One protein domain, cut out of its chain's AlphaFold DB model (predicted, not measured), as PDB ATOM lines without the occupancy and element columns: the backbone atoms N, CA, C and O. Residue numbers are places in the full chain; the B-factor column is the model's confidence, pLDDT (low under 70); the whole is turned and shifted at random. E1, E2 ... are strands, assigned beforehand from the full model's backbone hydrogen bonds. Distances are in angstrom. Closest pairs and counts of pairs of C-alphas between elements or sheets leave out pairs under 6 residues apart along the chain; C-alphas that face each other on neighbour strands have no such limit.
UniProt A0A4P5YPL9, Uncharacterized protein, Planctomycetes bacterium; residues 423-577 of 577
ATOM      1  N   ILE A 423     -15.496  35.153  13.106       94.31
ATOM      2  CA  ILE A 423     -16.000  35.295  14.462       94.31
ATOM      3  C   ILE A 423     -14.945  34.731  15.394       94.31
ATOM      4  O   ILE A 423     -14.481  33.607  15.212       94.31
ATOM      5  N   ARG A 424     -14.627  35.498  16.430       91.25
ATOM      6  CA  ARG A 424     -13.922  35.038  17.620       91.25
ATOM      7  C   ARG A 424     -14.713  35.520  18.812       91.25
ATOM      8  O   ARG A 424     -15.001  36.711  18.891       91.25
ATOM      9  N   ASP A 425     -15.024  34.616  19.724       90.50
ATOM     10  CA  ASP A 425     -15.833  34.967  20.876       90.50
ATOM     11  C   ASP A 425     -15.149  34.724  22.224       90.50
ATOM     12  O   ASP A 425     -14.120  34.050  22.339       90.50
ATOM     13  N   SER A 426     -15.747  35.296  23.266       89.38
ATOM     14  CA  SER A 426     -15.317  35.159  24.660       89.38
ATOM     15  C   SER A 426     -15.375  33.730  25.224       89.38
ATOM     16  O   SER A 426     -14.700  33.447  26.214       89.38
ATOM     17  N   ASN A 427     -16.106  32.808  24.587       86.56
ATOM     18  CA  ASN A 427     -16.135  31.386  24.939       86.56
ATOM     19  C   ASN A 427     -14.992  30.590  24.276       86.56
ATOM     20  O   ASN A 427     -14.877  29.375  24.467       86.56
ATOM     21  N   GLY A 428     -14.116  31.266  23.525       86.88
ATOM     22  CA  GLY A 428     -13.000  30.655  22.807       86.88
ATOM     23  C   GLY A 428     -13.438  29.921  21.542       86.88
ATOM     24  O   GLY A 428     -12.694  29.069  21.047       86.88
ATOM     25  N   TYR A 429     -14.639  30.217  21.039       91.06
ATOM     26  CA  TYR A 429     -15.096  29.757  19.741       91.06
ATOM     27  C   TYR A 429     -14.537  30.667  18.652       91.06
ATOM     28  O   TYR A 429     -14.688  31.890  18.714       91.06
ATOM     29  N   VAL A 430     -13.904  30.072  17.644       92.19
ATOM     30  CA  VAL A 430     -13.507  30.780  16.426       92.19
ATOM     31  C   VAL A 430     -14.105  30.054  15.234       92.19
ATOM     32  O   VAL A 430     -13.986  28.836  15.116       92.19
ATOM     33  N   THR A 431     -14.750  30.796  14.345       94.62
ATOM     34  CA  THR A 431     -15.291  30.278  13.086       94.62
ATOM     35  C   THR A 431     -15.060  31.307  11.994       94.62
ATOM     36  O   THR A 431     -15.186  32.506  12.227       94.62
ATOM     37  N   THR A 432     -14.679  30.853  10.807       96.50
ATOM     38  CA  THR A 432     -14.441  31.708   9.649       96.50
ATOM     39  C   THR A 432     -15.019  31.106   8.385       96.50
ATOM     40  O   THR A 432     -15.167  29.884   8.281       96.50
ATOM     41  N   ARG A 433     -15.318  31.960   7.409       95.88
ATOM     42  CA  ARG A 433     -15.919  31.578   6.140       95.88
ATOM     43  C   ARG A 433     -15.577  32.561   5.023       95.88
ATOM     44  O   ARG A 433     -15.645  33.770   5.209       95.88
ATOM     45  N   ASN A 434     -15.306  32.054   3.820       95.44
ATOM     46  CA  ASN A 434     -14.998  32.906   2.663       95.44
ATOM     47  C   ASN A 434     -16.220  33.653   2.091       95.44
ATOM     48  O   ASN A 434     -16.068  34.732   1.505       95.44
ATOM     49  N   GLY A 435     -17.426  33.111   2.261       94.81
ATOM     50  CA  GLY A 435     -18.679  33.720   1.823       94.81
ATOM     51  C   GLY A 435     -19.904  32.823   2.015       94.81
ATOM     52  O   GLY A 435     -19.835  31.773   2.647       94.81
ATOM     53  N   TRP A 436     -21.030  33.264   1.453       95.25
ATOM     54  CA  TRP A 436     -22.314  32.560   1.453       95.25
ATOM     55  C   TRP A 436     -22.804  32.434   0.010       95.25
ATOM     56  O   TRP A 436     -23.650  33.186  -0.469       95.25
ATOM     57  N   THR A 437     -22.172  31.519  -0.710       90.94
ATOM     58  CA  THR A 437     -22.366  31.208  -2.132       90.94
ATOM     59  C   THR A 437     -22.884  29.784  -2.352       90.94
ATOM     60  O   THR A 437     -23.180  29.406  -3.484       90.94
ATOM     61  N   GLY A 438     -23.028  28.987  -1.285       88.00
ATOM     62  CA  GLY A 438     -23.608  27.647  -1.331       88.00
ATOM     63  C   GLY A 438     -22.566  26.538  -1.175       88.00
ATOM     64  O   GLY A 438     -21.791  26.528  -0.225       88.00
ATOM     65  N   ALA A 439     -22.572  25.547  -2.072       85.44
ATOM     66  CA  ALA A 439     -21.713  24.353  -1.956       85.44
ATOM     67  C   ALA A 439     -20.210  24.648  -2.119       85.44
ATOM     68  O   ALA A 439     -19.367  23.847  -1.718       85.44
ATOM     69  N   ALA A 440     -19.887  25.809  -2.686       89.31
ATOM     70  CA  ALA A 440     -18.528  26.294  -2.857       89.31
ATOM     71  C   ALA A 440     -17.957  27.000  -1.617       89.31
ATOM     72  O   ALA A 440     -16.784  27.373  -1.636       89.31
ATOM     73  N   ASP A 441     -18.764  27.217  -0.577       93.38
ATOM     74  CA  ASP A 441     -18.305  27.911   0.621       93.38
ATOM     75  C   ASP A 441     -17.250  27.084   1.338       93.38
ATOM     76  O   ASP A 441     -17.432  25.885   1.552       93.38
ATOM     77  N   CYS A 442     -16.178  27.756   1.744       96.31
ATOM     78  CA  CYS A 442     -15.112  27.197   2.556       96.31
ATOM     79  C   CYS A 442     -15.073  27.913   3.905       96.31
ATOM     80  O   CYS A 442     -15.332  29.114   3.987       96.31
ATOM     81  N   GLY A 443     -14.726  27.188   4.958       96.62
ATOM     82  CA  GLY A 443     -14.609  27.742   6.293       96.62
ATOM     83  C   GLY A 443     -13.847  26.838   7.245       96.62
ATOM     84  O   GLY A 443     -13.684  25.640   7.001       96.62
ATOM     85  N   VAL A 444     -13.404  27.424   8.350       95.56
ATOM     86  CA  VAL A 444     -12.705  26.727   9.431       95.56
ATOM     87  C   VAL A 444     -13.354  27.096  10.747       95.56
ATOM     88  O   VAL A 444     -13.690  28.253  10.970       95.56
ATOM     89  N   SER A 445     -13.493  26.125  11.637       93.25
ATOM     90  CA  SER A 445     -13.924  26.359  13.004       93.25
ATOM     91  C   SER A 445     -13.026  25.634  13.995       93.25
ATOM     92  O   SER A 445     -12.466  24.574  13.699       93.25
ATOM     93  N   LEU A 446     -12.879  26.220  15.176       89.19
ATOM     94  CA  LEU A 446     -12.147  25.641  16.291       89.19
ATOM     95  C   LEU A 446     -12.781  26.059  17.619       89.19
ATOM     96  O   LEU A 446     -13.296  27.164  17.788       89.19
ATOM     97  N   LEU A 447     -12.709  25.145  18.577       86.94
ATOM     98  CA  LEU A 447     -13.070  25.370  19.967       86.94
ATOM     99  C   LEU A 447     -12.018  24.693  20.847       86.94
ATOM    100  O   LEU A 447     -11.463  23.643  20.497       86.94
ATOM    101  N   SER A 448     -11.738  25.277  22.008       76.44
ATOM    102  CA  SER A 448     -10.790  24.706  22.967       76.44
ATOM    103  C   SER A 448     -11.093  23.226  23.253       76.44
ATOM    104  O   SER A 448     -12.227  22.867  23.556       76.44
ATOM    105  N   LYS A 449     -10.058  22.372  23.185       76.56
ATOM    106  CA  LYS A 449     -10.108  20.905  23.413       76.56
ATOM    107  C   LYS A 449     -10.890  20.089  22.383       76.56
ATOM    108  O   LYS A 449     -11.227  18.937  22.647       76.56
ATOM    109  N   THR A 450     -11.148  20.654  21.215       81.56
ATOM    110  CA  THR A 450     -11.881  19.961  20.158       81.56
ATOM    111  C   THR A 450     -11.104  19.978  18.847       81.56
ATOM    112  O   THR A 450     -10.175  20.789  18.720       81.56
ATOM    113  N   PRO A 451     -11.428  19.075  17.903       87.00
ATOM    114  CA  PRO A 451     -10.796  19.086  16.596       87.00
ATOM    115  C   PRO A 451     -10.999  20.405  15.869       87.00
ATOM    116  O   PRO A 451     -12.089  20.976  15.882       87.00
ATOM    117  N   ILE A 452      -9.944  20.860  15.198       90.19
ATOM    118  CA  ILE A 452     -10.077  21.895  14.179       90.19
ATOM    119  C   ILE A 452     -10.872  21.265  13.042       90.19
ATOM    120  O   ILE A 452     -10.566  20.149  12.620       90.19
ATOM    121  N   MET A 453     -11.891  21.962  12.552       92.06
ATOM    122  CA  MET A 453     -12.705  21.491  11.440       92.06
ATOM    123  C   MET A 453     -12.640  22.460  10.279       92.06
ATOM    124  O   MET A 453     -12.979  23.628  10.439       92.06
ATOM    125  N   ALA A 454     -12.281  21.954   9.101       93.81
ATOM    126  CA  ALA A 454     -12.315  22.701   7.853       93.81
ATOM    127  C   ALA A 454     -13.290  22.062   6.875       93.81
ATOM    128  O   ALA A 454     -13.298  20.845   6.665       93.81
ATOM    129  N   TRP A 455     -14.178  22.890   6.347       93.88
ATOM    130  CA  TRP A 455     -15.244  22.479   5.456       93.88
ATOM    131  C   TRP A 455     -15.126  23.292   4.180       93.88
ATOM    132  O   TRP A 455     -14.790  24.472   4.226       93.88
ATOM    133  N   GLY A 456     -15.374  22.668   3.039       92.75
ATOM    134  CA  GLY A 456     -15.268  23.346   1.757       92.75
ATOM    135  C   GLY A 456     -15.503  22.410   0.595       92.75
ATOM    136  O   GLY A 456     -15.100  21.252   0.652       92.75
ATOM    137  N   LEU A 457     -16.139  22.896  -0.470       91.81
ATOM    138  CA  LEU A 457     -16.316  22.141  -1.720       91.81
ATOM    139  C   LEU A 457     -17.065  20.801  -1.534       91.81
ATOM    140  O   LEU A 457     -16.797  19.806  -2.214       91.81
ATOM    141  N   GLY A 458     -17.983  20.760  -0.563       89.06
ATOM    142  CA  GLY A 458     -18.687  19.548  -0.133       89.06
ATOM    143  C   GLY A 458     -17.834  18.546   0.659       89.06
ATOM    144  O   GLY A 458     -18.288  17.431   0.904       89.06
ATOM    145  N   ILE A 459     -16.622  18.925   1.071       90.75
ATOM    146  CA  ILE A 459     -15.685  18.116   1.855       90.75
ATOM    147  C   ILE A 459     -15.699  18.590   3.306       90.75
ATOM    148  O   ILE A 459     -15.758  19.789   3.585       90.75
ATOM    149  N   ARG A 460     -15.589  17.635   4.230       91.19
ATOM    150  CA  ARG A 460     -15.321  17.871   5.648       91.19
ATOM    151  C   ARG A 460     -13.995  17.219   6.024       91.19
ATOM    152  O   ARG A 460     -13.774  16.053   5.704       91.19
ATOM    153  N   MET A 461     -13.162  17.963   6.738       91.31
ATOM    154  CA  MET A 461     -11.932  17.481   7.356       91.31
ATOM    155  C   MET A 461     -11.880  17.913   8.819       91.31
ATOM    156  O   MET A 461     -12.281  19.027   9.157       91.31
ATOM    157  N   ASP A 462     -11.366  17.033   9.670       89.50
ATOM    158  CA  ASP A 462     -11.100  17.295  11.079       89.50
ATOM    159  C   ASP A 462      -9.693  16.826  11.454       89.50
ATOM    160  O   ASP A 462      -9.194  15.835  10.914       89.50
ATOM    161  N   TRP A 463      -9.025  17.563  12.343       86.94
ATOM    162  CA  TRP A 463      -7.696  17.188  12.823       86.94
ATOM    163  C   TRP A 463      -7.319  17.866  14.142       86.94
ATOM    164  O   TRP A 463      -7.812  18.942  14.490       86.94
ATOM    165  N   GLY A 464      -6.370  17.229  14.839       80.81
ATOM    166  CA  GLY A 464      -5.704  17.767  16.023       80.81
ATOM    167  C   GLY A 464      -6.652  18.132  17.164       80.81
ATOM    168  O   GLY A 464      -7.837  17.829  17.148       80.81
ATOM    169  N   ALA A 465      -6.121  18.788  18.187       79.06
ATOM    170  CA  ALA A 465      -6.916  19.545  19.142       79.06
ATOM    171  C   ALA A 465      -6.139  20.808  19.507       79.06
ATOM    172  O   ALA A 465      -4.922  20.765  19.674       79.06
ATOM    173  N   TRP A 466      -6.844  21.927  19.648       74.88
ATOM    174  CA  TRP A 466      -6.217  23.250  19.749       74.88
ATOM    175  C   TRP A 466      -5.454  23.524  21.074       74.88
ATOM    176  O   TRP A 466      -4.573  24.379  21.155       74.88
ATOM    177  N   GLY A 467      -5.740  22.769  22.140       71.12
ATOM    178  CA  GLY A 467      -4.918  22.761  23.363       71.12
ATOM    179  C   GLY A 467      -5.041  23.962  24.322       71.12
ATOM    180  O   GLY A 467      -4.459  23.905  25.412       71.12
ATOM    181  N   GLY A 468      -5.820  25.005  24.004       70.31
ATOM    182  CA  GLY A 468      -6.100  26.123  24.923       70.31
ATOM    183  C   GLY A 468      -7.020  27.203  24.328       70.31
ATOM    184  O   GLY A 468      -7.100  27.306  23.114       70.31
ATOM    185  N   PRO A 469      -7.745  27.993  25.140       67.12
ATOM    186  CA  PRO A 469      -8.714  28.985  24.650       67.12
ATOM    187  C   PRO A 469      -8.090  30.330  24.221       67.12
ATOM    188  O   PRO A 469      -8.784  31.198  23.701       67.12
ATOM    189  N   THR A 470      -6.798  30.529  24.473       81.69
ATOM    190  CA  THR A 470      -6.117  31.830  24.470       81.69
ATOM    191  C   THR A 470      -5.046  31.911  23.383       81.69
ATOM    192  O   THR A 470      -4.384  30.923  23.061       81.69
ATOM    193  N   ALA A 471      -4.892  33.103  22.799       85.69
ATOM    194  CA  ALA A 471      -3.951  33.381  21.715       85.69
ATOM    195  C   ALA A 471      -2.743  34.182  22.234       85.69
ATOM    196  O   ALA A 471      -2.947  35.192  22.906       85.69
ATOM    197  N   SER A 472      -1.514  33.774  21.899       88.62
ATOM    198  CA  SER A 472      -0.298  34.600  22.046       88.62
ATOM    199  C   SER A 472      -0.067  35.514  20.841       88.62
ATOM    200  O   SER A 472       0.550  36.566  20.977       88.62
ATOM    201  N   PHE A 473      -0.578  35.129  19.671       92.38
ATOM    202  CA  PHE A 473      -0.512  35.902  18.434       92.38
ATOM    203  C   PHE A 473      -1.840  35.800  17.684       92.38
ATOM    204  O   PHE A 473      -2.471  34.740  17.672       92.38
ATOM    205  N   TRP A 474      -2.246  36.907  17.063       93.38
ATOM    206  CA  TRP A 474      -3.447  36.999  16.245       93.38
ATOM    207  C   TRP A 474      -3.270  38.057  15.153       93.38
ATOM    208  O   TRP A 474      -2.845  39.176  15.437       93.38
ATOM    209  N   GLU A 475      -3.648  37.707  13.931       94.56
ATOM    210  CA  GLU A 475      -3.755  38.609  12.784       94.56
ATOM    211  C   GLU A 475      -4.957  38.169  11.943       94.56
ATOM    212  O   GLU A 475      -5.091  36.981  11.665       94.56
ATOM    213  N   ASP A 476      -5.831  39.087  11.536       94.88
ATOM    214  CA  ASP A 476      -7.021  38.787  10.735       94.88
ATOM    215  C   ASP A 476      -7.294  39.819   9.640       94.88
ATOM    216  O   ASP A 476      -6.665  40.877   9.566       94.88
ATOM    217  N   ARG A 477      -8.212  39.466   8.733       93.94
ATOM    218  CA  ARG A 477      -8.499  40.207   7.505       93.94
ATOM    219  C   ARG A 477      -9.995  40.290   7.201       93.94
ATOM    220  O   ARG A 477     -10.747  39.375   7.544       93.94
ATOM    221  N   PRO A 478     -10.437  41.326   6.457       93.75
ATOM    222  CA  PRO A 478     -11.844  41.480   6.075       93.75
ATOM    223  C   PRO A 478     -12.421  40.327   5.238       93.75
ATOM    224  O   PRO A 478     -13.636  40.154   5.182       93.75
ATOM    225  N   ASP A 479     -11.577  39.546   4.563       95.25
ATOM    226  CA  ASP A 479     -11.991  38.395   3.757       95.25
ATOM    227  C   ASP A 479     -12.214  37.113   4.582       95.25
ATOM    228  O   ASP A 479     -12.653  36.112   4.016       95.25
ATOM    229  N   GLY A 480     -11.976  37.158   5.899       96.25
ATOM    230  CA  GLY A 480     -12.077  36.027   6.824       96.25
ATOM    231  C   GLY A 480     -10.750  35.298   7.059       96.25
ATOM    232  O   GLY A 480     -10.686  34.407   7.909       96.25
ATOM    233  N   SER A 481      -9.690  35.656   6.333       97.25
ATOM    234  CA  SER A 481      -8.363  35.072   6.526       97.25
ATOM    235  C   SER A 481      -7.803  35.462   7.897       97.25
ATOM    236  O   SER A 481      -8.042  36.574   8.375       97.25
ATOM    237  N   PHE A 482      -7.055  34.564   8.540       96.50
ATOM    238  CA  PHE A 482      -6.429  34.838   9.835       96.50
ATOM    239  C   PHE A 482      -5.182  33.985  10.091       96.50
ATOM    240  O   PHE A 482      -4.981  32.953   9.458       96.50
ATOM    241  N   SER A 483      -4.357  34.400  11.050       95.31
ATOM    242  CA  SER A 483      -3.238  33.642  11.610       95.31
ATOM    243  C   SER A 483      -3.255  33.721  13.136       95.31
ATOM    244  O   SER A 483      -3.593  34.748  13.725       95.31
ATOM    245  N   PHE A 484      -2.930  32.605  13.779       91.50
ATOM    246  CA  PHE A 484      -3.144  32.357  15.197       91.50
ATOM    247  C   PHE A 484      -2.005  31.531  15.788       91.50
ATOM    248  O   PHE A 484      -1.621  30.504  15.222       91.50
ATOM    249  N   SER A 485      -1.592  31.882  17.007       92.50
ATOM    250  CA  SER A 485      -0.748  31.028  17.860       92.50
ATOM    251  C   SER A 485      -1.335  30.906  19.261       92.50
ATOM    252  O   SER A 485      -1.784  31.911  19.814       92.50
ATOM    253  N   ASN A 486      -1.346  29.708  19.866       89.75
ATOM    254  CA  ASN A 486      -1.836  29.580  21.249       89.75
ATOM    255  C   ASN A 486      -0.855  30.185  22.251       89.75
ATOM    256  O   ASN A 486       0.343  30.317  22.002       89.75
ATOM    257  N   ASP A 487      -1.386  30.557  23.406       87.12
ATOM    258  CA  ASP A 487      -0.631  31.089  24.539       87.12
ATOM    259  C   ASP A 487       0.494  30.166  25.033       87.12
ATOM    260  O   ASP A 487       1.501  30.643  25.548       87.12
ATOM    261  N   LYS A 488       0.358  28.855  24.823       88.25
ATOM    262  CA  LYS A 488       1.387  27.862  25.158       88.25
ATOM    263  C   LYS A 488       2.525  27.770  24.136       88.25
ATOM    264  O   LYS A 488       3.515  27.105  24.421       88.25
ATOM    265  N   GLY A 489       2.394  28.378  22.954       88.12
ATOM    266  CA  GLY A 489       3.375  28.242  21.871       88.12
ATOM    267  C   GLY A 489       3.511  26.801  21.360       88.12
ATOM    268  O   GLY A 489       4.597  26.354  21.007       88.12
ATOM    269  N   GLU A 490       2.419  26.036  21.373       90.00
ATOM    270  CA  GLU A 490       2.404  24.614  21.008       90.00
ATOM    271  C   GLU A 490       1.582  24.321  19.754       90.00
ATOM    272  O   GLU A 490       1.677  23.226  19.199       90.00
ATOM    273  N   SER A 491       0.705  25.231  19.339       91.56
ATOM    274  CA  SER A 491      -0.156  25.059  18.166       91.56
ATOM    275  C   SER A 491      -0.328  26.383  17.447       91.56
ATOM    276  O   SER A 491      -0.463  27.433  18.081       91.56
ATOM    277  N   TYR A 492      -0.313  26.301  16.121       93.62
ATOM    278  CA  TYR A 492      -0.331  27.441  15.216       93.62
ATOM    279  C   TYR A 492      -1.265  27.121  14.055       93.62
ATOM    280  O   TYR A 492      -1.252  25.992  13.554       93.62
ATOM    281  N   LEU A 493      -2.066  28.096  13.641       95.06
ATOM    282  CA  LEU A 493      -3.034  27.957  12.560       95.06
ATOM    283  C   LEU A 493      -3.041  29.227  11.715       95.06
ATOM    284  O   LEU A 493      -3.154  30.315  12.266       95.06
ATOM    285  N   ALA A 494      -2.984  29.087  10.398       96.62
ATOM    286  CA  ALA A 494      -3.342  30.153   9.473       96.62
ATOM    287  C   ALA A 494      -4.379  29.654   8.468       96.62
ATOM    288  O   ALA A 494      -4.332  28.502   8.036       96.62
ATOM    289  N   VAL A 495      -5.313  30.528   8.109       97.38
ATOM    290  CA  VAL A 495      -6.347  30.311   7.101       97.38
ATOM    291  C   VAL A 495      -6.287  31.471   6.119       97.38
ATOM    292  O   VAL A 495      -6.322  32.628   6.528       97.38
ATOM    293  N   ASP A 496      -6.208  31.152   4.833       97.81
ATOM    294  CA  ASP A 496      -6.169  32.106   3.731       97.81
ATOM    295  C   ASP A 496      -7.306  31.844   2.737       97.81
ATOM    296  O   ASP A 496      -7.485  30.726   2.243       97.81
ATOM    297  N   PHE A 497      -8.044  32.907   2.427       97.44
ATOM    298  CA  PHE A 497      -9.106  32.959   1.427       97.44
ATOM    299  C   PHE A 497      -8.782  33.902   0.258       97.44
ATOM    300  O   PHE A 497      -9.639  34.110  -0.607       97.44
ATOM    301  N   SER A 498      -7.558  34.443   0.182       96.00
ATOM    302  CA  SER A 498      -7.135  35.373  -0.878       96.00
ATOM    303  C   SER A 498      -7.099  34.740  -2.273       96.00
ATOM    304  O   SER A 498      -7.152  35.441  -3.285       96.00
ATOM    305  N   LYS A 499      -7.001  33.405  -2.329       96.06
ATOM    306  CA  LYS A 499      -6.824  32.582  -3.536       96.06
ATOM    307  C   LYS A 499      -5.506  32.779  -4.281       96.06
ATOM    308  O   LYS A 499      -5.332  32.199  -5.353       96.06
ATOM    309  N   LYS A 500      -4.544  33.520  -3.727       96.69
ATOM    310  CA  LYS A 500      -3.202  33.676  -4.317       96.69
ATOM    311  C   LYS A 500      -2.443  32.354  -4.422       96.69
ATOM    312  O   LYS A 500      -1.699  32.130  -5.376       96.69
ATOM    313  N   SER A 501      -2.723  31.429  -3.507       97.25
ATOM    314  CA  SER A 501      -2.205  30.063  -3.570       97.25
ATOM    315  C   SER A 501      -2.772  29.235  -4.725       97.25
ATOM    316  O   SER A 501      -2.270  28.153  -4.994       97.25
ATOM    317  N   GLY A 502      -3.824  29.701  -5.407       96.62
ATOM    318  CA  GLY A 502      -4.598  28.920  -6.376       96.62
ATOM    319  C   GLY A 502      -5.662  28.011  -5.745       96.62
ATOM    320  O   GLY A 502      -6.417  27.372  -6.475       96.62
ATOM    321  N   ALA A 503      -5.752  27.955  -4.412       97.50
ATOM    322  CA  ALA A 503      -6.810  27.259  -3.683       97.50
ATOM    323  C   ALA A 503      -7.956  28.217  -3.300       97.50
ATOM    324  O   ALA A 503      -7.736  29.404  -3.081       97.50
ATOM    325  N   ASP A 504      -9.182  27.703  -3.165       96.81
ATOM    326  CA  ASP A 504     -10.317  28.457  -2.608       96.81
ATOM    327  C   ASP A 504     -10.187  28.675  -1.094       96.81
ATOM    328  O   ASP A 504     -10.790  29.600  -0.549       96.81
ATOM    329  N   MET A 505      -9.419  27.808  -0.430       98.00
ATOM    330  CA  MET A 505      -8.983  27.950   0.956       98.00
ATOM    331  C   MET A 505      -7.634  27.251   1.135       98.00
ATOM    332  O   MET A 505      -7.482  26.081   0.766       98.00
ATOM    333  N   LEU A 506      -6.676  27.953   1.733       98.00
ATOM    334  CA  LEU A 506      -5.411  27.404   2.211       98.00
ATOM    335  C   LEU A 506      -5.439  27.400   3.742       98.00
ATOM    336  O   LEU A 506      -5.699  28.423   4.366       98.00
ATOM    337  N   VAL A 507      -5.176  26.246   4.349       97.38
ATOM    338  CA  VAL A 507      -5.045  26.092   5.799       97.38
ATOM    339  C   VAL A 507      -3.649  25.576   6.108       97.38
ATOM    340  O   VAL A 507      -3.193  24.597   5.518       97.38
ATOM    341  N   VAL A 508      -2.966  26.234   7.035       96.94
ATOM    342  CA  VAL A 508      -1.612  25.882   7.459       96.94
ATOM    343  C   VAL A 508      -1.627  25.620   8.955       96.94
ATOM    344  O   VAL A 508      -2.121  26.439   9.726       96.94
ATOM    345  N   VAL A 509      -1.086  24.477   9.368       95.69
ATOM    346  CA  VAL A 509      -1.104  24.021  10.760       95.69
ATOM    347  C   VAL A 509       0.305  23.631  11.173       95.69
ATOM    348  O   VAL A 509       0.990  22.922  10.442       95.69
ATOM    349  N   ALA A 510       0.737  24.045  12.360       94.75
ATOM    350  CA  ALA A 510       2.007  23.611  12.936       94.75
ATOM    351  C   ALA A 510       1.849  23.210  14.410       94.75
ATOM    352  O   ALA A 510       0.916  23.632  15.100       94.75
ATOM    353  N   GLY A 511       2.795  22.411  14.909       92.31
ATOM    354  CA  GLY A 511       2.859  22.006  16.317       92.31
ATOM    355  C   GLY A 511       2.000  20.781  16.654       92.31
ATOM    356  O   GLY A 511       1.926  19.829  15.887       92.31
ATOM    357  N   LYS A 512       1.369  20.766  17.833       88.50
ATOM    358  CA  LYS A 512       0.617  19.601  18.346       88.50
ATOM    359  C   LYS A 512      -0.699  19.324  17.612       88.50
ATOM    360  O   LYS A 512      -1.280  18.258  17.795       88.50
ATOM    361  N   ALA A 513      -1.169  20.265  16.797       85.62
ATOM    362  CA  ALA A 513      -2.426  20.148  16.071       85.62
ATOM    363  C   ALA A 513      -2.294  19.451  14.702       85.62
ATOM    364  O   ALA A 513      -3.266  19.428  13.961       85.62
ATOM    365  N   LEU A 514      -1.133  18.897  14.338       90.38
ATOM    366  CA  LEU A 514      -0.944  18.242  13.036       90.38
ATOM    367  C   LEU A 514      -1.865  17.022  12.857       90.38
ATOM    368  O   LEU A 514      -2.022  16.202  13.764       90.38
ATOM    369  N   GLY A 515      -2.469  16.910  11.671       89.44
ATOM    370  CA  GLY A 515      -3.279  15.766  11.259       89.44
ATOM    371  C   GLY A 515      -2.496  14.730  10.448       89.44
ATOM    372  O   GLY A 515      -1.268  14.728  10.413       89.44
ATOM    373  N   LYS A 516      -3.226  13.850   9.757       90.50
ATOM    374  CA  LYS A 516      -2.656  12.940   8.752       90.50
ATOM    375  C   LYS A 516      -2.673  13.596   7.377       90.50
ATOM    376  O   LYS A 516      -3.615  14.319   7.053       90.50
ATOM    377  N   ASP A 517      -1.669  13.291   6.568       94.44
ATOM    378  CA  ASP A 517      -1.679  13.628   5.148       94.44
ATOM    379  C   ASP A 517      -2.758  12.825   4.416       94.44
ATOM    380  O   ASP A 517      -3.127  11.717   4.820       94.44
ATOM    381  N   GLY A 518      -3.281  13.388   3.332       94.19
ATOM    382  CA  GLY A 518      -4.359  12.752   2.594       94.19
ATOM    383  C   GLY A 518      -4.928  13.613   1.482       94.19
ATOM    384  O   GLY A 518      -4.702  14.818   1.411       94.19
ATOM    385  N   ASN A 519      -5.692  12.964   0.611       95.56
ATOM    386  CA  ASN A 519      -6.399  13.597  -0.490       95.56
ATOM    387  C   ASN A 519      -7.860  13.152  -0.456       95.56
ATOM    388  O   ASN A 519      -8.155  11.969  -0.643       95.56
ATOM    389  N   LEU A 520      -8.764  14.092  -0.204       94.25
ATOM    390  CA  LEU A 520     -10.201  13.864  -0.212       94.25
ATOM    391  C   LEU A 520     -10.814  14.493  -1.458       94.25
ATOM    392  O   LEU A 520     -10.465  15.606  -1.848       94.25
ATOM    393  N   LYS A 521     -11.765  13.786  -2.067       93.69
ATOM    394  CA  LYS A 521     -12.539  14.278  -3.207       93.69
ATOM    395  C   LYS A 521     -13.961  14.582  -2.758       93.69
ATOM    396  O   LYS A 521     -14.597  13.737  -2.134       93.69
ATOM    397  N   GLY A 522     -14.432  15.777  -3.081       88.69
ATOM    398  CA  GLY A 522     -15.809  16.212  -2.901       88.69
ATOM    399  C   GLY A 522     -16.493  16.454  -4.244       88.69
ATOM    400  O   GLY A 522     -15.854  16.346  -5.293       88.69
ATOM    401  N   PRO A 523     -17.788  16.792  -4.225       89.50
ATOM    402  CA  PRO A 523     -18.552  17.075  -5.437       89.50
ATOM    403  C   PRO A 523     -18.040  18.306  -6.195       89.50
ATOM    404  O   PRO A 523     -18.121  18.339  -7.416       89.50
ATOM    405  N   GLU A 524     -17.489  19.294  -5.485       91.88
ATOM    406  CA  GLU A 524     -17.075  20.575  -6.070       91.88
ATOM    407  C   GLU A 524     -15.551  20.723  -6.168       91.88
ATOM    408  O   GLU A 524     -15.071  21.765  -6.595       91.88
ATOM    409  N   GLY A 525     -14.761  19.730  -5.744       94.25
ATOM    410  CA  GLY A 525     -13.303  19.841  -5.768       94.25
ATOM    411  C   GLY A 525     -12.575  18.813  -4.916       94.25
ATOM    412  O   GLY A 525     -13.072  17.722  -4.642       94.25
ATOM    413  N   THR A 526     -11.356  19.155  -4.508       96.19
ATOM    414  CA  THR A 526     -10.495  18.275  -3.711       96.19
ATOM    415  C   THR A 526      -9.860  19.017  -2.542       96.19
ATOM    416  O   THR A 526      -9.596  20.217  -2.629       96.19
ATOM    417  N   ALA A 527      -9.604  18.295  -1.455       96.75
ATOM    418  CA  ALA A 527      -8.841  18.769  -0.312       96.75
ATOM    419  C   ALA A 527      -7.560  17.938  -0.189       96.75
ATOM    420  O   ALA A 527      -7.632  16.713  -0.086       96.75
ATOM    421  N   LEU A 528      -6.396  18.590  -0.218       97.12
ATOM    422  CA  LEU A 528      -5.090  17.929  -0.159       97.12
ATOM    423  C   LEU A 528      -4.297  18.419   1.051       97.12
ATOM    424  O   LEU A 528      -3.881  19.578   1.079       97.12
ATOM    425  N   ALA A 529      -4.029  17.526   2.000       97.12
ATOM    426  CA  ALA A 529      -3.138  17.750   3.133       97.12
ATOM    427  C   ALA A 529      -1.778  17.087   2.878       97.12
ATOM    428  O   ALA A 529      -1.724  15.883   2.617       97.12
ATOM    429  N   THR A 530      -0.693  17.859   2.973       96.75
ATOM    430  CA  THR A 530       0.676  17.317   3.006       96.75
ATOM    431  C   THR A 530       1.496  18.002   4.086       96.75
ATOM    432  O   THR A 530       1.324  19.198   4.336       96.75
ATOM    433  N   THR A 531       2.415  17.262   4.685       96.69
ATOM    434  CA  THR A 531       3.337  17.772   5.696       96.69
ATOM    435  C   THR A 531       4.677  18.137   5.064       96.69
ATOM    436  O   THR A 531       5.216  17.383   4.261       96.69
ATOM    437  N   HIS A 532       5.205  19.299   5.440       96.31
ATOM    438  CA  HIS A 532       6.488  19.852   4.999       96.31
ATOM    439  C   HIS A 532       7.363  20.165   6.211       96.31
ATOM    440  O   HIS A 532       6.854  20.313   7.325       96.31
ATOM    441  N   THR A 533       8.671  20.316   6.005       95.38
ATOM    442  CA  THR A 533       9.582  20.802   7.055       95.38
ATOM    443  C   THR A 533       9.882  22.282   6.840       95.38
ATOM    444  O   THR A 533      10.538  22.643   5.872       95.38
ATOM    445  N   ILE A 534       9.430  23.144   7.754       94.94
ATOM    446  CA  ILE A 534       9.631  24.600   7.698       94.94
ATOM    447  C   ILE A 534      10.299  25.039   8.999       94.94
ATOM    448  O   ILE A 534       9.792  24.759  10.087       94.94
ATOM    449  N   GLY A 535      11.472  25.671   8.909       87.62
ATOM    450  CA  GLY A 535      12.236  26.070  10.099       87.62
ATOM    451  C   GLY A 535      12.594  24.884  11.012       87.62
ATOM    452  O   GLY A 535      12.602  25.016  12.235       87.62
ATOM    453  N   GLY A 536      12.806  23.697  10.428       90.44
ATOM    454  CA  GLY A 536      13.099  22.460  11.162       90.44
ATOM    455  C   GLY A 536      11.910  21.850  11.913       90.44
ATOM    456  O   GLY A 536      12.098  20.888  12.657       90.44
ATOM    457  N   LYS A 537      10.692  22.381  11.744       93.81
ATOM    458  CA  LYS A 537       9.476  21.829  12.351       93.81
ATOM    459  C   LYS A 537       8.504  21.319  11.284       93.81
ATOM    460  O   LYS A 537       8.451  21.882  10.190       93.81
ATOM    461  N   PRO A 538       7.712  20.281  11.598       95.25
ATOM    462  CA  PRO A 538       6.652  19.837  10.709       95.25
ATOM    463  C   PRO A 538       5.540  20.892  10.631       95.25
ATOM    464  O   PRO A 538       5.020  21.349  11.655       95.25
ATOM    465  N   VAL A 539       5.174  21.256   9.405       96.25
ATOM    466  CA  VAL A 539       4.070  22.158   9.075       96.25
ATOM    467  C   VAL A 539       3.192  21.484   8.032       96.25
ATOM    468  O   VAL A 539       3.654  21.113   6.954       96.25
ATOM    469  N   GLN A 540       1.913  21.322   8.345       96.75
ATOM    470  CA  GLN A 540       0.935  20.757   7.431       96.75
ATOM    471  C   GLN A 540       0.284  21.861   6.602       96.75
ATOM    472  O   GLN A 540      -0.202  22.855   7.138       96.75
ATOM    473  N   VAL A 541       0.261  21.654   5.288       97.25
ATOM    474  CA  VAL A 541      -0.370  22.526   4.295       97.25
ATOM    475  C   VAL A 541      -1.567  21.801   3.697       97.25
ATOM    476  O   VAL A 541      -1.429  20.735   3.084       97.25
ATOM    477  N   ILE A 542      -2.739  22.408   3.844       97.56
ATOM    478  CA  ILE A 542      -4.025  21.873   3.409       97.56
ATOM    479  C   ILE A 542      -4.635  22.841   2.399       97.56
ATOM    480  O   ILE A 542      -4.817  24.017   2.698       97.56
ATOM    481  N   THR A 543      -4.971  22.364   1.205       97.94
ATOM    482  CA  THR A 543      -5.590  23.193   0.160       97.94
ATOM    483  C   THR A 543      -6.916  22.608  -0.286       97.94
ATOM    484  O   THR A 543      -6.985  21.429  -0.630       97.94
ATOM    485  N   PHE A 544      -7.954  23.441  -0.318       97.69
ATOM    486  CA  PHE A 544      -9.254  23.137  -0.912       97.69
ATOM    487  C   PHE A 544      -9.323  23.819  -2.276       97.69
ATOM    488  O   PHE A 544      -9.296  25.045  -2.344       97.69
ATOM    489  N   ALA A 545      -9.388  23.048  -3.359       97.25
ATOM    490  CA  ALA A 545      -9.369  23.577  -4.722       97.25
ATOM    491  C   ALA A 545     -10.448  22.922  -5.589       97.25
ATOM    492  O   ALA A 545     -10.546  21.692  -5.639       97.25
ATOM    493  N   LYS A 546     -11.227  23.739  -6.314       94.81
ATOM    494  CA  LYS A 546     -12.208  23.253  -7.304       94.81
ATOM    495  C   LYS A 546     -11.573  22.519  -8.490       94.81
ATOM    496  O   LYS A 546     -12.204  21.668  -9.107       94.81
ATOM    497  N   GLY A 547     -10.329  22.863  -8.819       92.75
ATOM    498  CA  GLY A 547      -9.599  22.335  -9.970       92.75
ATOM    499  C   GLY A 547      -8.326  21.584  -9.590       92.75
ATOM    500  O   GLY A 547      -8.275  20.850  -8.601       92.75
ATOM    501  N   LYS A 548      -7.280  21.772 -10.405       96.06
ATOM    502  CA  LYS A 548      -5.940  21.240 -10.128       96.06
ATOM    503  C   LYS A 548      -5.460  21.786  -8.779       96.06
ATOM    504  O   LYS A 548      -5.517  22.990  -8.547       96.06
ATOM    505  N   GLN A 549      -4.973  20.897  -7.916       97.75
ATOM    506  CA  GLN A 549      -4.308  21.297  -6.678       97.75
ATOM    507  C   GLN A 549      -3.086  22.171  -7.001       97.75
ATOM    508  O   GLN A 549      -2.363  21.853  -7.954       97.75
ATOM    509  N   PRO A 550      -2.844  23.256  -6.247       97.56
ATOM    510  CA  PRO A 550      -1.710  24.122  -6.509       97.56
ATOM    511  C   PRO A 550      -0.391  23.389  -6.277       97.56
ATOM    512  O   PRO A 550      -0.277  22.536  -5.392       97.56
ATOM    513  N   GLU A 551       0.600  23.718  -7.102       97.25
ATOM    514  CA  GLU A 551       1.937  23.137  -7.002       97.25
ATOM    515  C   GLU A 551       2.618  23.582  -5.711       97.25
ATOM    516  O   GLU A 551       2.372  24.679  -5.210       97.25
ATOM    517  N   ARG A 552       3.448  22.702  -5.150       96.31
ATOM    518  CA  ARG A 552       4.139  22.933  -3.882       96.31
ATOM    519  C   ARG A 552       5.635  22.798  -4.108       96.31
ATOM    520  O   ARG A 552       6.067  21.806  -4.692       96.31
ATOM    521  N   ALA A 553       6.405  23.775  -3.646       95.69
ATOM    522  CA  ALA A 553       7.858  23.769  -3.748       95.69
ATOM    523  C   ALA A 553       8.478  24.160  -2.404       95.69
ATOM    524  O   ALA A 553       8.202  25.241  -1.880       95.69
ATOM    525  N   GLU A 554       9.307  23.280  -1.845       92.44
ATOM    526  CA  GLU A 554      10.087  23.580  -0.644       92.44
ATOM    527  C   GLU A 554      11.188  24.597  -0.976       92.44
ATOM    528  O   GLU A 554      11.890  24.473  -1.981       92.44
ATOM    529  N   ALA A 555      11.334  25.616  -0.133       87.94
ATOM    530  CA  ALA A 555      12.286  26.705  -0.307       87.94
ATOM    531  C   ALA A 555      12.938  27.052   1.041       87.94
ATOM    532  O   ALA A 555      12.726  28.130   1.592       87.94
ATOM    533  N   GLY A 556      13.728  26.118   1.580       86.88
ATOM    534  CA  GLY A 556      14.475  26.311   2.824       86.88
ATOM    535  C   GLY A 556      13.567  26.450   4.047       86.88
ATOM    536  O   GLY A 556      13.042  25.466   4.555       86.88
ATOM    537  N   ASP A 557      13.401  27.677   4.538       93.50
ATOM    538  CA  ASP A 557      12.586  28.028   5.707       93.50
ATOM    539  C   ASP A 557      11.124  28.364   5.355       93.50
ATOM    540  O   ASP A 557      10.396  28.949   6.162       93.50
ATOM    541  N   ALA A 558      10.690  27.993   4.151       96.19
ATOM    542  CA  ALA A 558       9.352  28.230   3.639       96.19
ATOM    543  C   ALA A 558       8.917  27.145   2.646       96.19
ATOM    544  O   ALA A 558       9.735  26.427   2.071       96.19
ATOM    545  N   VAL A 559       7.613  27.083   2.384       97.06
ATOM    546  CA  VAL A 559       7.029  26.342   1.263       97.06
ATOM    547  C   VAL A 559       6.233  27.303   0.392       97.06
ATOM    548  O   VAL A 559       5.474  28.132   0.892       97.06
ATOM    549  N   THR A 560       6.417  27.214  -0.918       96.94
ATOM    550  CA  THR A 560       5.578  27.928  -1.884       96.94
ATOM    551  C   THR A 560       4.410  27.028  -2.262       96.94
ATOM    552  O   THR A 560       4.624  25.860  -2.575       96.94
ATOM    553  N   VAL A 561       3.190  27.555  -2.226       97.75
ATOM    554  CA  VAL A 561       1.948  26.874  -2.596       97.75
ATOM    555  C   VAL A 561       1.279  27.711  -3.678       97.75
ATOM    556  O   VAL A 561       0.713  28.761  -3.388       97.75
ATOM    557  N   GLY A 562       1.377  27.287  -4.935       96.31
ATOM    558  CA  GLY A 562       0.978  28.105  -6.080       96.31
ATOM    559  C   GLY A 562       1.735  29.436  -6.100       96.31
ATOM    560  O   GLY A 562       2.958  29.441  -6.198       96.31
ATOM    561  N   GLY A 563       1.014  30.557  -6.013       94.69
ATOM    562  CA  GLY A 563       1.607  31.897  -5.929       94.69
ATOM    563  C   GLY A 563       1.953  32.365  -4.511       94.69
ATOM    564  O   GLY A 563       2.467  33.469  -4.357       94.69
ATOM    565  N   GLU A 564       1.670  31.558  -3.486       96.00
ATOM    566  CA  GLU A 564       1.709  31.977  -2.085       96.00
ATOM    567  C   GLU A 564       2.928  31.411  -1.351       96.00
ATOM    568  O   GLU A 564       3.208  30.216  -1.442       96.00
ATOM    569  N   LYS A 565       3.640  32.237  -0.574       96.69
ATOM    570  CA  LYS A 565       4.747  31.777   0.281       96.69
ATOM    571  C   LYS A 565       4.255  31.576   1.714       96.69
ATOM    572  O   LYS A 565       3.756  32.509   2.333       96.69
ATOM    573  N   VAL A 566       4.458  30.379   2.253       97.44
ATOM    574  CA  VAL A 566       4.146  30.013   3.639       97.44
ATOM    575  C   VAL A 566       5.445  29.854   4.421       97.44
ATOM    576  O   VAL A 566       6.300  29.053   4.045       97.44
ATOM    577  N   SER A 567       5.594  30.585   5.524       96.69
ATOM    578  CA  SER A 567       6.754  30.495   6.421       96.69
ATOM    579  C   SER A 567       6.333  30.379   7.885       96.69
ATOM    580  O   SER A 567       5.230  30.774   8.269       96.69
ATOM    581  N   PHE A 568       7.228  29.853   8.718       96.31
ATOM    582  CA  PHE A 568       6.998  29.684  10.150       96.31
ATOM    583  C   PHE A 568       8.265  30.026  10.939       96.31
ATOM    584  O   PHE A 568       9.294  29.378  10.770       96.31
ATOM    585  N   ASP A 569       8.182  31.032  11.810       93.69
ATOM    586  CA  ASP A 569       9.327  31.557  12.577       93.69
ATOM    587  C   ASP A 569       9.440  30.964  13.995       93.69
ATOM    588  O   ASP A 569      10.259  31.398  14.804       93.69
ATOM    589  N   GLY A 570       8.610  29.968  14.323       92.00
ATOM    590  CA  GLY A 570       8.512  29.409  15.673       92.00
ATOM    591  C   GLY A 570       7.488  30.108  16.569       92.00
ATOM    592  O   GLY A 570       7.140  29.554  17.613       92.00
ATOM    593  N   VAL A 571       6.975  31.270  16.165       91.69
ATOM    594  CA  VAL A 571       6.010  32.080  16.919       91.69
ATOM    595  C   VAL A 571       4.714  32.268  16.143       91.69
ATOM    596  O   VAL A 571       3.653  32.208  16.754       91.69
ATOM    597  N   LYS A 572       4.761  32.445  14.822       93.56
ATOM    598  CA  LYS A 572       3.587  32.625  13.962       93.56
ATOM    599  C   LYS A 572       3.775  31.981  12.595       93.56
ATOM    600  O   LYS A 572       4.886  31.877  12.074       93.56
ATOM    601  N   ILE A 573       2.658  31.588  11.990       95.62
ATOM    602  CA  ILE A 573       2.610  31.230  10.573       95.62
ATOM    603  C   ILE A 573       2.371  32.513   9.780       95.62
ATOM    604  O   ILE A 573       1.446  33.267  10.080       95.62
ATOM    605  N   SER A 574       3.202  32.753   8.772       95.31
ATOM    606  CA  SER A 574       3.012  33.839   7.812       95.31
ATOM    607  C   SER A 574       2.636  33.254   6.459       95.31
ATOM    608  O   SER A 574       3.289  32.332   5.970       95.31
ATOM    609  N   VAL A 575       1.578  33.798   5.878       92.94
ATOM    610  CA  VAL A 575       1.109  33.519   4.521       92.94
ATOM    611  C   VAL A 575       1.309  34.852   3.791       92.94
ATOM    612  O   VAL A 575       0.885  35.881   4.307       92.94
ATOM    613  N   ALA A 576       2.162  34.889   2.762       76.50
ATOM    614  CA  ALA A 576       2.633  36.112   2.098       76.50
ATOM    615  C   ALA A 576       1.546  36.789   1.251       76.50
ATOM    616  O   ALA A 576       1.521  36.716   0.023       76.50
ATOM    617  N   TRP A 577       0.678  37.480   1.968       62.06
ATOM    618  CA  TRP A 577      -0.641  37.806   1.495       62.06
ATOM    619  C   TRP A 577      -0.813  38.805   0.364       62.06
ATOM    620  O   TRP A 577       0.098  39.570  -0.023       62.06
TER     621      TRP A 577
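AT A GLANCE: This is residues 423 to 577 of the 577 residues of an uncharacterized protein of Planctomycetes bacterium (UniProt A0A4P5YPL9). Three sheets are stacked face to face: a twisted seven-stranded sheet, E5 E6 E7 E8 E11 E10 E9, is the middle layer, and the four-stranded sheets E1 to E4 and E12 to E15 each cover part of it, one over each face. The printed part has 155 residues with fifteen named strands, E1 to E15 along the chain, and no named helix; the class is all strand. The three sheets are antiparallel throughout. The whole is compact and rounded, with a radius of gyration of the C-alphas of 14.0 A and spans of 37 by 36 by 28 A.

HOW THE PARTS SIT: Residues 423 to 424 pair antiparallel with residues 430 to 431 of E1, residues 430 to 433. E1 begins a meander, each strand the antiparallel neighbour of the one before, with E2, residues 443 to 446, E3, residues 452 to 456, and E4, residues 459 to 463. Within hydrogen-bond range are N 432 and O 444 at 2.8 A, N 445 and O 453 at 2.8 A, and N 454 and O 461 at 2.9 A. A second meander is E5, residues 471 to 476, E6, 482 to 486, E7, 491 to 496, and E8, 505 to 511; N 475 and O 483 are 3.0 A apart, N 484 and O 493 2.8 A, N 494 and O 508 2.9 A. E9, residues 518 to 522, E10, 525 to 534, and E11, 537 to 545, are a third; N 520 and O 527 are 2.9 A apart, N 530 and O 541 3.0 A. E11 is also the antiparallel neighbour of E8, with N 507 and O 542 at 2.8 A; E8 to E11 form a Greek key, a meander of three whose last strand pairs with the strand before it. The closest C-alphas of E4 and E9 are those of Ile 459 and Gly 522, 5.1 A. E12, residues 552 to 555, E13, 558 to 561, E14, 564 to 568, and E15, 573 to 575, make the last meander; N 553 and O 560 are 2.9 A apart, N 566 and O 559 2.8 A, N 567 and O 574 2.9 A. The closest C-alphas of E7 and E15 are those of Ala 494 and Ile 573, 6.1 A.

IN THESE COORDINATES: E1 begins at C-alpha 430, (-13.507, 30.780, 16.426). The longer strands, first to last C-alpha, are E7 at 17.2 A, E8 at 20.3 A, E10 at 27.0 A and E11 at 25.5 A. E15 ends at C-alpha 575, (1.109, 33.519, 4.521).

THE WHOLE: The C-alphas farthest apart, those of Gly 438 and Gly 536, are 39.1 A apart. The printed part has no cut, and no link is long. Residues 469 and 577 are under 70 in pLDDT.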